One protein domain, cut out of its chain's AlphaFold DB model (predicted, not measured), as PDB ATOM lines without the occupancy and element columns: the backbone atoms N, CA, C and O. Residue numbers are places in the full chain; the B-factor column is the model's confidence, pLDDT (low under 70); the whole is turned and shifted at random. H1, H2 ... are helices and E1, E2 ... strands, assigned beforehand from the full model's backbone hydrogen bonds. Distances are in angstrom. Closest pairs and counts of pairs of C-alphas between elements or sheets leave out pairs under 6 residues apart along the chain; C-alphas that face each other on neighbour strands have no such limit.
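This is residues 36 to 115 of the 124 residues of an uncharacterized protein of Oenococcus alcoholitolerans (UniProt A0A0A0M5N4). One long helix, H1, runs along one face of a twisted four-stranded antiparallel sheet, nearly in line with its strands. A small two-stranded ribbon, E4 with E6, sits off one end of the sheet, towards the end where H1 begins. The 80 printed residues include one named helix and then six named strands, E1 to E6; the larger sheet has the order E3 - E2 - E1 - E5, and the class is mixed, helices and strands. The whole is compact, with a radius of gyration of the C-alphas of 12.6 A, yet elongated, spanning 38 by 20 by 19 A.

H1, residues 36 to 58, begins with C-alpha 36 at (-11.719, -36.736, 1.216) and measures 33.3 A from first to last C-alpha. E1, residues 63 to 67, measures 12.8 A and begins with C-alpha 63 at (-40.160, -44.272, 1.522). E2, residues 71 to 75, measures 13.3 A, and E3, residues 81 to 85, 12.8 A. E4, residues 90 to 92, is short, at 7.1 A. E5, residues 95 to 99, measures 13.2 A. E6, residues 112 to 114, measures 6.8 A and ends with C-alpha 114 at (-19.093, -28.320, -6.329).

H1 is on the sheet E3 E2 E1 E5, in two layers, a helix on one face of a sheet. Its height over the sheet is 9.0 A. It lies over E2 and E1, and runs along the strands, at 3 degrees to E1 on the local plane. The closest C-alphas of H1 and E1 are those of Ser 56 and Thr 63, 5.9 A apart. Every O i to N i+4 pair in H1 is within hydrogen-bond range. E1, E2 and E3 form a meander, each strand the antiparallel neighbour of the one before, through the hairpins E1 and E2, and E2 and E3. N 66 and O 73 are 2.8 A apart between E1 and E2, and N 72 and O 84 are 2.8 A apart between E2 and E3. E5 is the edge strand beside E1, antiparallel at 158 degrees, with N 65 and O 97 at 2.9 A. E4 runs on into E5 across a break of 2 residues, at 74 degrees. E4 and E6 are antiparallel neighbours, with N 113 and O 91 at 2.8 A. H1 and E6 are apart.

The two C-alphas farthest apart, those of Ser 60 and Ile 115, are 38.2 A apart. The larger sheet is twisted, its C-alphas lying up to 4.2 A off the best plane. The link from E5 to E6, residues 100 to 111, is long; the other links are tight. The printed part has no cut. Its mean pLDDT is 88.0, and no printed residue is under 70.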
ATOM      1  N   HIS A  36     -11.419 -36.202  -0.119       71.31
ATOM      2  CA  HIS A  36     -11.719 -36.736   1.216       71.31
ATOM      3  C   HIS A  36     -13.087 -36.280   1.735       71.31
ATOM      4  O   HIS A  36     -13.781 -37.051   2.395       71.31
ATOM      5  N   VAL A  37     -13.510 -35.057   1.400       76.81
ATOM      6  CA  VAL A  37     -14.828 -34.540   1.801       76.81
ATOM      7  C   VAL A  37     -15.940 -35.296   1.072       76.81
ATOM      8  O   VAL A  37     -16.888 -35.758   1.707       76.81
ATOM      9  N   TYR A  38     -15.796 -35.491  -0.242       80.19
ATOM     10  CA  TYR A  38     -16.790 -36.224  -1.030       80.19
ATOM     11  C   TYR A  38     -16.851 -37.713  -0.671       80.19
ATOM     12  O   TYR A  38     -17.935 -38.280  -0.543       80.19
ATOM     13  N   SER A  39     -15.701 -38.361  -0.460       82.94
ATOM     14  CA  SER A  39     -15.665 -39.774  -0.055       82.94
ATOM     15  C   SER A  39     -16.257 -40.009   1.338       82.94
ATOM     16  O   SER A  39     -16.978 -40.991   1.525       82.94
ATOM     17  N   GLY A  40     -16.027 -39.092   2.284       85.75
ATOM     18  CA  GLY A  40     -16.690 -39.102   3.588       85.75
ATOM     19  C   GLY A  40     -18.209 -38.998   3.451       85.75
ATOM     20  O   GLY A  40     -18.934 -39.870   3.931       85.75
ATOM     21  N   PHE A  41     -18.684 -38.010   2.687       89.69
ATOM     22  CA  PHE A  41     -20.111 -37.847   2.408       89.69
ATOM     23  C   PHE A  41     -20.727 -39.073   1.726       89.69
ATOM     24  O   PHE A  41     -21.809 -39.510   2.106       89.69
ATOM     25  N   LYS A  42     -20.036 -39.687   0.757       89.31
ATOM     26  CA  LYS A  42     -20.518 -40.899   0.081       89.31
ATOM     27  C   LYS A  42     -20.782 -42.032   1.076       89.31
ATOM     28  O   LYS A  42     -21.790 -42.725   0.954       89.31
ATOM     29  N   ARG A  43     -19.905 -42.211   2.067       91.56
ATOM     30  CA  ARG A  43     -20.069 -43.226   3.118       91.56
ATOM     31  C   ARG A  43     -21.240 -42.902   4.050       91.56
ATOM     32  O   ARG A  43     -22.010 -43.799   4.406       91.56
ATOM     33  N   GLU A  44     -21.395 -41.637   4.426       92.69
ATOM     34  CA  GLU A  44     -22.543 -41.180   5.217       92.69
ATOM     35  C   GLU A  44     -23.856 -41.402   4.461       92.69
ATOM     36  O   GLU A  44     -24.789 -41.989   5.009       92.69
ATOM     37  N   PHE A  45     -23.898 -41.045   3.176       92.31
ATOM     38  CA  PHE A  45     -25.053 -41.268   2.313       92.31
ATOM     39  C   PHE A  45     -25.399 -42.754   2.173       92.31
ATOM     40  O   PHE A  45     -26.563 -43.121   2.297       92.31
ATOM     41  N   GLN A  46     -24.410 -43.631   1.986       92.00
ATOM     42  CA  GLN A  46     -24.640 -45.082   1.955       92.00
ATOM     43  C   GLN A  46     -25.269 -45.598   3.256       92.00
ATOM     44  O   GLN A  46     -26.181 -46.428   3.222       92.00
ATOM     45  N   THR A  47     -24.808 -45.090   4.397       93.50
ATOM     46  CA  THR A  47     -25.344 -45.461   5.714       93.50
ATOM     47  C   THR A  47     -26.777 -44.953   5.873       93.50
ATOM     48  O   THR A  47     -27.663 -45.704   6.276       93.50
ATOM     49  N   PHE A  48     -27.025 -43.703   5.480       93.50
ATOM     50  CA  PHE A  48     -28.345 -43.075   5.490       93.50
ATOM     51  C   PHE A  48     -29.347 -43.807   4.586       93.50
ATOM     52  O   PHE A  48     -30.480 -44.073   4.985       93.50
ATOM     53  N   PHE A  49     -28.916 -44.207   3.391       91.50
ATOM     54  CA  PHE A  49     -29.732 -44.972   2.454       91.50
ATOM     55  C   PHE A  49     -30.042 -46.382   2.972       91.50
ATOM     56  O   PHE A  49     -31.179 -46.841   2.876       91.50
ATOM     57  N   SER A  50     -29.062 -47.048   3.589       91.50
ATOM     58  CA  SER A  50     -29.261 -48.365   4.214       91.50
ATOM     59  C   SER A  50     -30.262 -48.296   5.371       91.50
ATOM     60  O   SER A  50     -31.112 -49.176   5.504       91.50
ATOM     61  N   LEU A  51     -30.216 -47.227   6.174       90.94
ATOM     62  CA  LEU A  51     -31.197 -46.979   7.231       90.94
ATOM     63  C   LEU A  51     -32.616 -46.848   6.660       90.94
ATOM     64  O   LEU A  51     -33.545 -47.464   7.179       90.94
ATOM     65  N   ALA A  52     -32.791 -46.088   5.579       88.88
ATOM     66  CA  ALA A  52     -34.096 -45.951   4.938       88.88
ATOM     67  C   ALA A  52     -34.614 -47.283   4.371       88.88
ATOM     68  O   ALA A  52     -35.795 -47.584   4.520       88.88
ATOM     69  N   GLN A  53     -33.743 -48.113   3.779       89.06
ATOM     70  CA  GLN A  53     -34.108 -49.465   3.332       89.06
ATOM     71  C   GLN A  53     -34.581 -50.349   4.479       89.06
ATOM     72  O   GLN A  53     -35.590 -51.037   4.335       89.06
ATOM     73  N   ALA A  54     -33.878 -50.325   5.612       88.25
ATOM     74  CA  ALA A  54     -34.285 -51.083   6.789       88.25
ATOM     75  C   ALA A  54     -35.672 -50.639   7.278       88.25
ATOM     76  O   ALA A  54     -36.543 -51.480   7.483       88.25
ATOM     77  N   ILE A  55     -35.906 -49.326   7.365       86.12
ATOM     78  CA  ILE A  55     -37.189 -48.758   7.803       86.12
ATOM     79  C   ILE A  55     -38.323 -49.092   6.822       86.12
ATOM     80  O   ILE A  55     -39.414 -49.455   7.260       86.12
ATOM     81  N   SER A  56     -38.077 -48.974   5.515       84.12
ATOM     82  CA  SER A  56     -39.067 -49.258   4.468       84.12
ATOM     83  C   SER A  56     -39.478 -50.734   4.464       84.12
ATOM     84  O   SER A  56     -40.668 -51.037   4.377       84.12
ATOM     85  N   ARG A  57     -38.515 -51.647   4.656       83.56
ATOM     86  CA  ARG A  57     -38.760 -53.097   4.738       83.56
ATOM     87  C   ARG A  57     -39.474 -53.513   6.015       83.56
ATOM     88  O   ARG A  57     -40.401 -54.307   5.954       83.56
ATOM     89  N   GLU A  58     -39.046 -52.995   7.167       82.75
ATOM     90  CA  GLU A  58     -39.651 -53.332   8.463       82.75
ATOM     91  C   GLU A  58     -41.127 -52.922   8.518       82.75
ATOM     92  O   GLU A  58     -41.948 -53.602   9.130       82.75
ATOM     93  N   LYS A  59     -41.471 -51.801   7.875       76.00
ATOM     94  CA  LYS A  59     -42.808 -51.206   7.962       76.00
ATOM     95  C   LYS A  59     -43.705 -51.470   6.755       76.00
ATOM     96  O   LYS A  59     -44.825 -50.956   6.767       76.00
ATOM     97  N   SER A  60     -43.230 -52.241   5.769       77.00
ATOM     98  CA  SER A  60     -43.917 -52.498   4.491       77.00
ATOM     99  C   SER A  60     -44.502 -51.213   3.906       77.00
ATOM    100  O   SER A  60     -45.702 -51.106   3.658       77.00
ATOM    101  N   ASP A  61     -43.666 -50.175   3.839       82.62
ATOM    102  CA  ASP A  61     -44.103 -48.850   3.415       82.62
ATOM    103  C   ASP A  61     -43.090 -48.220   2.470       82.62
ATOM    104  O   ASP A  61     -41.868 -48.310   2.662       82.62
ATOM    105  N   ASP A  62     -43.618 -47.553   1.451       85.25
ATOM    106  CA  ASP A  62     -42.813 -46.831   0.483       85.25
ATOM    107  C   ASP A  62     -42.190 -45.611   1.171       85.25
ATOM    108  O   ASP A  62     -42.852 -44.827   1.852       85.25
ATOM    109  N   THR A  63     -40.887 -45.425   0.988       88.31
ATOM    110  CA  THR A  63     -40.160 -44.272   1.522       88.31
ATOM    111  C   THR A  63     -39.792 -43.332   0.384       88.31
ATOM    112  O   THR A  63     -39.224 -43.744  -0.624       88.31
ATOM    113  N   ILE A  64     -40.095 -42.045   0.542       90.81
ATOM    114  CA  ILE A  64     -39.718 -41.012  -0.427       90.81
ATOM    115  C   ILE A  64     -38.511 -40.261   0.121       90.81
ATOM    116  O   ILE A  64     -38.570 -39.686   1.211       90.81
ATOM    117  N   PHE A  65     -37.430 -40.265  -0.650       92.69
ATOM    118  CA  PHE A  65     -36.304 -39.372  -0.442       92.69
ATOM    119  C   PHE A  65     -36.558 -38.053  -1.148       92.69
ATOM    120  O   PHE A  65     -36.827 -38.038  -2.348       92.69
ATOM    121  N   TYR A  66     -36.399 -36.968  -0.409       94.19
ATOM    122  CA  TYR A  66     -36.425 -35.603  -0.899       94.19
ATOM    123  C   TYR A  66     -34.987 -35.111  -0.965       94.19
ATOM    124  O   TYR A  66     -34.335 -34.919   0.061       94.19
ATOM    125  N   PHE A  67     -34.469 -34.945  -2.174       93.81
ATOM    126  CA  PHE A  67     -33.189 -34.293  -2.398       93.81
ATOM    127  C   PHE A  67     -33.482 -32.814  -2.560       93.81
ATOM    128  O   PHE A  67     -34.115 -32.419  -3.534       93.81
ATOM    129  N   ASN A  68     -33.041 -32.011  -1.604       93.38
ATOM    130  CA  ASN A  68     -33.076 -30.562  -1.673       93.38
ATOM    131  C   ASN A  68     -31.681 -30.035  -2.005       93.38
ATOM    132  O   ASN A  68     -30.671 -30.702  -1.798       93.38
ATOM    133  N   VAL A  69     -31.602 -28.776  -2.432       90.56
ATOM    134  CA  VAL A  69     -30.340 -28.103  -2.783       90.56
ATOM    135  C   VAL A  69     -29.221 -28.282  -1.737       90.56
ATOM    136  O   VAL A  69     -28.049 -28.369  -2.106       90.56
ATOM    137  N   ASN A  70     -29.567 -28.362  -0.444       91.69
ATOM    138  CA  ASN A  70     -28.618 -28.373   0.679       91.69
ATOM    139  C   ASN A  70     -28.649 -29.640   1.543       91.69
ATOM    140  O   ASN A  70     -27.761 -29.827   2.379       91.69
ATOM    141  N   ASP A  71     -29.673 -30.470   1.403       93.56
ATOM    142  CA  ASP A  71     -29.898 -31.623   2.264       93.56
ATOM    143  C   ASP A  71     -30.672 -32.717   1.534       93.56
ATOM    144  O   ASP A  71     -31.238 -32.512   0.464       93.56
ATOM    145  N   ILE A  72     -30.641 -33.908   2.111       94.69
ATOM    146  CA  ILE A  72     -31.402 -35.066   1.672       94.69
ATOM    147  C   ILE A  72     -32.221 -35.495   2.874       94.69
ATOM    148  O   ILE A  72     -31.652 -35.749   3.938       94.69
ATOM    149  N   SER A  73     -33.535 -35.595   2.728       95.38
ATOM    150  CA  SER A  73     -34.401 -36.037   3.814       95.38
ATOM    151  C   SER A  73     -35.325 -37.169   3.401       95.38
ATOM    152  O   SER A  73     -35.614 -37.378   2.226       95.38
ATOM    153  N   PHE A  74     -35.784 -37.935   4.382       93.81
ATOM    154  CA  PHE A  74     -36.926 -38.824   4.220       93.81
ATOM    155  C   PHE A  74     -37.745 -38.827   5.505       93.81
ATOM    156  O   PHE A  74     -37.235 -38.556   6.597       93.81
ATOM    157  N   LYS A  75     -39.032 -39.138   5.380       90.94
ATOM    158  CA  LYS A  75     -39.941 -39.272   6.518       90.94
ATOM    159  C   LYS A  75     -40.351 -40.720   6.663       90.94
ATOM    160  O   LYS A  75     -40.606 -41.394   5.671       90.94
ATOM    161  N   ASN A  76     -40.419 -41.192   7.900       84.00
ATOM    162  CA  ASN A  76     -41.033 -42.480   8.182       84.00
ATOM    163  C   ASN A  76     -42.551 -42.332   8.369       84.00
ATOM    164  O   ASN A  76     -43.067 -41.233   8.581       84.00
ATOM    165  N   LYS A  77     -43.259 -43.463   8.386       79.94
ATOM    166  CA  LYS A  77     -44.709 -43.538   8.632       79.94
ATOM    167  C   LYS A  77     -45.176 -42.885   9.941       79.94
ATOM    168  O   LYS A  77     -46.313 -42.450  10.052       79.94
ATOM    169  N   ASN A  78     -44.290 -42.779  10.935       83.06
ATOM    170  CA  ASN A  78     -44.580 -42.143  12.225       83.06
ATOM    171  C   ASN A  78     -44.366 -40.615  12.176       83.06
ATOM    172  O   ASN A  78     -44.355 -39.971  13.223       83.06
ATOM    173  N   GLY A  79     -44.109 -40.046  10.994       83.56
ATOM    174  CA  GLY A  79     -43.847 -38.622  10.800       83.56
ATOM    175  C   GLY A  79     -42.466 -38.156  11.266       83.56
ATOM    176  O   GLY A  79     -42.198 -36.957  11.228       83.56
ATOM    177  N   ARG A  80     -41.571 -39.062  11.691       89.19
ATOM    178  CA  ARG A  80     -40.191 -38.683  12.027       89.19
ATOM    179  C   ARG A  80     -39.413 -38.427  10.747       89.19
ATOM    180  O   ARG A  80     -39.355 -39.291   9.871       89.19
ATOM    181  N   GLU A  81     -38.805 -37.254  10.685       92.19
ATOM    182  CA  GLU A  81     -37.964 -36.819   9.582       92.19
ATOM    183  C   GLU A  81     -36.493 -37.087   9.890       92.19
ATOM    184  O   GLU A  81     -35.992 -36.764  10.968       92.19
ATOM    185  N   PHE A  82     -35.808 -37.686   8.926       93.06
ATOM    186  CA  PHE A  82     -34.375 -37.925   8.951       93.06
ATOM    187  C   PHE A  82     -33.736 -37.035   7.898       93.06
ATOM    188  O   PHE A  82     -34.219 -36.993   6.770       93.06
ATOM    189  N   ILE A  83     -32.667 -36.327   8.263       95.12
ATOM    190  CA  ILE A  83     -32.025 -35.330   7.402       95.12
ATOM    191  C   ILE A  83     -30.522 -35.596   7.364       95.12
ATOM    192  O   ILE A  83     -29.866 -35.652   8.405       95.12
ATOM    193  N   LEU A  84     -29.981 -35.696   6.156       94.31
ATOM    194  CA  LEU A  84     -28.559 -35.721   5.861       94.31
ATOM    195  C   LEU A  84     -28.179 -34.413   5.164       94.31
ATOM    196  O   LEU A  84     -28.648 -34.122   4.068       94.31
ATOM    197  N   LYS A  85     -27.317 -33.611   5.789       93.06
ATOM    198  CA  LYS A  85     -26.845 -32.356   5.190       93.06
ATOM    199  C   LYS A  85     -25.773 -32.637   4.144       93.06
ATOM    200  O   LYS A  85     -24.866 -33.430   4.395       93.06
ATOM    201  N   LEU A  86     -25.833 -31.944   3.009       90.50
ATOM    202  CA  LEU A  86     -24.730 -31.962   2.056       90.50
ATOM    203  C   LEU A  86     -23.516 -31.216   2.643       90.50
ATOM    204  O   LEU A  86     -23.681 -30.266   3.422       90.50
ATOM    205  N   PRO A  87     -22.284 -31.594   2.257       89.56
ATOM    206  CA  PRO A  87     -21.101 -30.810   2.574       89.56
ATOM    207  C   PRO A  87     -21.245 -29.381   2.039       89.56
ATOM    208  O   PRO A  87     -21.845 -29.162   0.991       89.56
ATOM    209  N   LYS A  88     -20.667 -28.400   2.743       85.38
ATOM    210  CA  LYS A  88     -20.857 -26.965   2.445       85.38
ATOM    211  C   LYS A  88     -20.530 -26.583   1.000       85.38
ATOM    212  O   LYS A  88     -21.176 -25.691   0.453       85.38
ATOM    213  N   ASP A  89     -19.553 -27.262   0.413       86.94
ATOM    214  CA  ASP A  89     -19.047 -26.982  -0.927       86.94
ATOM    215  C   ASP A  89     -19.828 -27.718  -2.023       86.94
ATOM    216  O   ASP A  89     -19.534 -27.526  -3.195       86.94
ATOM    217  N   TYR A  90     -20.827 -28.535  -1.672       87.62
ATOM    218  CA  TYR A  90     -21.612 -29.328  -2.615       87.62
ATOM    219  C   TYR A  90     -23.089 -28.936  -2.595       87.62
ATOM    220  O   TYR A  90     -23.655 -28.594  -1.554       87.62
ATOM    221  N   LYS A  91     -23.722 -29.022  -3.765       89.81
ATOM    222  CA  LYS A  91     -25.167 -28.864  -3.961       89.81
ATOM    223  C   LYS A  91     -25.703 -29.984  -4.834       89.81
ATOM    224  O   LYS A  91     -24.956 -30.574  -5.610       89.81
ATOM    225  N   THR A  92     -27.000 -30.234  -4.740       92.12
ATOM    226  CA  THR A  92     -27.723 -31.134  -5.647       92.12
ATOM    227  C   THR A  92     -28.938 -30.423  -6.246       92.12
ATOM    228  O   THR A  92     -29.264 -29.295  -5.865       92.12
ATOM    229  N   LYS A  93     -29.581 -31.050  -7.230       90.00
ATOM    230  CA  LYS A  93     -30.861 -30.584  -7.779       90.00
ATOM    231  C   LYS A  93     -32.006 -31.071  -6.900       90.00
ATOM    232  O   LYS A  93     -31.926 -32.146  -6.312       90.00
ATOM    233  N   ASN A  94     -33.093 -30.303  -6.890       92.12
ATOM    234  CA  ASN A  94     -34.322 -30.758  -6.263       92.12
ATOM    235  C   ASN A  94     -34.878 -31.952  -7.040       92.12
ATOM    236  O   ASN A  94     -35.216 -31.816  -8.217       92.12
ATOM    237  N   THR A  95     -34.937 -33.115  -6.401       92.62
ATOM    238  CA  THR A  95     -35.491 -34.333  -6.994       92.62
ATOM    239  C   THR A  95     -36.010 -35.260  -5.907       92.62
ATOM    240  O   THR A  95     -35.568 -35.193  -4.762       92.62
ATOM    241  N   ASN A  96     -36.933 -36.143  -6.270       92.31
ATOM    242  CA  ASN A  96     -37.497 -37.114  -5.349       92.31
ATOM    243  C   ASN A  96     -37.232 -38.523  -5.858       92.31
ATOM    244  O   ASN A  96     -37.386 -38.798  -7.049       92.31
ATOM    245  N   ILE A  97     -36.862 -39.422  -4.951       90.81
ATOM    246  CA  ILE A  97     -36.633 -40.830  -5.276       90.81
ATOM    247  C   ILE A  97     -37.535 -41.691  -4.411       90.81
ATOM    248  O   ILE A  97     -37.560 -41.561  -3.189       90.81
ATOM    249  N   HIS A  98     -38.255 -42.594  -5.067       89.69
ATOM    250  CA  HIS A  98     -39.140 -43.542  -4.413       89.69
ATOM    251  C   HIS A  98     -38.387 -44.842  -4.140       89.69
ATOM    252  O   HIS A  98     -37.901 -45.504  -5.060       89.69
ATOM    253  N   LEU A  99     -38.316 -45.198  -2.863       88.44
ATOM    254  CA  LEU A  99     -37.860 -46.484  -2.373       88.44
ATOM    255  C   LEU A  99     -39.088 -47.327  -2.041       88.44
ATOM    256  O   LEU A  99     -39.884 -46.954  -1.181       88.44
ATOM    257  N   LYS A 100     -39.240 -48.443  -2.750       87.38
ATOM    258  CA  LYS A 100     -40.329 -49.393  -2.532       87.38
ATOM    259  C   LYS A 100     -40.078 -50.254  -1.300       87.38
ATOM    260  O   LYS A 100     -38.924 -50.521  -0.964       87.38
ATOM    261  N   GLU A 101     -41.150 -50.764  -0.700       81.69
ATOM    262  CA  GLU A 101     -41.105 -51.667   0.467       81.69
ATOM    263  C   GLU A 101     -40.180 -52.891   0.298       81.69
ATOM    264  O   GLU A 101     -39.544 -53.347   1.246       81.69
ATOM    265  N   ASN A 102     -40.030 -53.399  -0.929       81.38
ATOM    266  CA  ASN A 102     -39.140 -54.519  -1.255       81.38
ATOM    267  C   ASN A 102     -37.652 -54.108  -1.346       81.38
ATOM    268  O   ASN A 102     -36.773 -54.935  -1.603       81.38
ATOM    269  N   GLY A 103     -37.341 -52.832  -1.121       76.88
ATOM    270  CA  GLY A 103     -36.012 -52.249  -1.272       76.88
ATOM    271  C   GLY A 103     -35.646 -51.887  -2.712       76.88
ATOM    272  O   GLY A 103     -34.501 -51.508  -2.958       76.88
ATOM    273  N   TYR A 104     -36.575 -52.012  -3.666       85.81
ATOM    274  CA  TYR A 104     -36.348 -51.591  -5.042       85.81
ATOM    275  C   TYR A 104     -36.332 -50.064  -5.138       85.81
ATOM    276  O   TYR A 104     -37.211 -49.375  -4.618       85.81
ATOM    277  N   VAL A 105     -35.346 -49.545  -5.864       86.81
ATOM    278  CA  VAL A 105     -35.250 -48.139  -6.248       86.81
ATOM    279  C   VAL A 105     -35.089 -48.082  -7.752       86.81
ATOM    280  O   VAL A 105     -34.263 -48.802  -8.316       86.81
ATOM    281  N   MET A 106     -35.868 -47.219  -8.402       87.19
ATOM    282  CA  MET A 106     -35.728 -47.004  -9.836       87.19
ATOM    283  C   MET A 106     -34.319 -46.468 -10.133       87.19
ATOM    284  O   MET A 106     -33.915 -45.489  -9.494       87.19
ATOM    285  N   PRO A 107     -33.568 -47.067 -11.079       86.25
ATOM    286  CA  PRO A 107     -32.243 -46.586 -11.448       86.25
ATOM    287  C   PRO A 107     -32.281 -45.086 -11.750       86.25
ATOM    288  O   PRO A 107     -32.964 -44.645 -12.670       86.25
ATOM    289  N   THR A 108     -31.591 -44.307 -10.923       87.88
ATOM    290  CA  THR A 108     -31.607 -42.844 -10.963       87.88
ATOM    291  C   THR A 108     -30.189 -42.343 -10.760       87.88
ATOM    292  O   THR A 108     -29.468 -42.841  -9.895       87.88
ATOM    293  N   THR A 109     -29.802 -41.337 -11.538       88.25
ATOM    294  CA  THR A 109     -28.537 -40.624 -11.355       88.25
ATOM    295  C   THR A 109     -28.801 -39.337 -10.588       88.25
ATOM    296  O   THR A 109     -29.711 -38.583 -10.925       88.25
ATOM    297  N   ILE A 110     -28.006 -39.100  -9.546       88.12
ATOM    298  CA  ILE A 110     -28.056 -37.880  -8.740       88.12
ATOM    299  C   ILE A 110     -26.733 -37.162  -8.915       88.12
ATOM    300  O   ILE A 110     -25.678 -37.699  -8.572       88.12
ATOM    301  N   ASP A 111     -26.808 -35.943  -9.427       87.44
ATOM    302  CA  ASP A 111     -25.635 -35.123  -9.670       87.44
ATOM    303  C   ASP A 111     -25.367 -34.218  -8.467       87.44
ATOM    304  O   ASP A 111     -26.229 -33.441  -8.045       87.44
ATOM    305  N   PHE A 112     -24.147 -34.292  -7.941       87.56
ATOM    306  CA  PHE A 112     -23.647 -33.385  -6.914       87.56
ATOM    307  C   PHE A 112     -22.615 -32.447  -7.536       87.56
ATOM    308  O   PHE A 112     -21.620 -32.902  -8.099       87.56
ATOM    309  N   PHE A 113     -22.836 -31.140  -7.423       86.44
ATOM    310  CA  PHE A 113     -21.969 -30.121  -8.015       86.44
ATOM    311  C   PHE A 113     -21.197 -29.395  -6.926       86.44
ATOM    312  O   PHE A 113     -21.784 -28.974  -5.925       86.44
ATOM    313  N   LEU A 114     -19.899 -29.202  -7.154       84.94
ATOM    314  CA  LEU A 114     -19.093 -28.320  -6.329       84.94
ATOM    315  C   LEU A 114     -19.507 -26.871  -6.612       84.94
ATOM    316  O   LEU A 114     -19.493 -26.424  -7.762       84.94
ATOM    317  N   ILE A 115     -19.830 -26.110  -5.573       81.00
ATOM    318  CA  ILE A 115     -19.880 -24.660  -5.690       81.00
ATOM    319  C   ILE A 115     -18.433 -24.205  -5.752       81.00
ATOM    320  O   ILE A 115     -17.784 -24.008  -4.723       81.00
TER     321      ILE A 115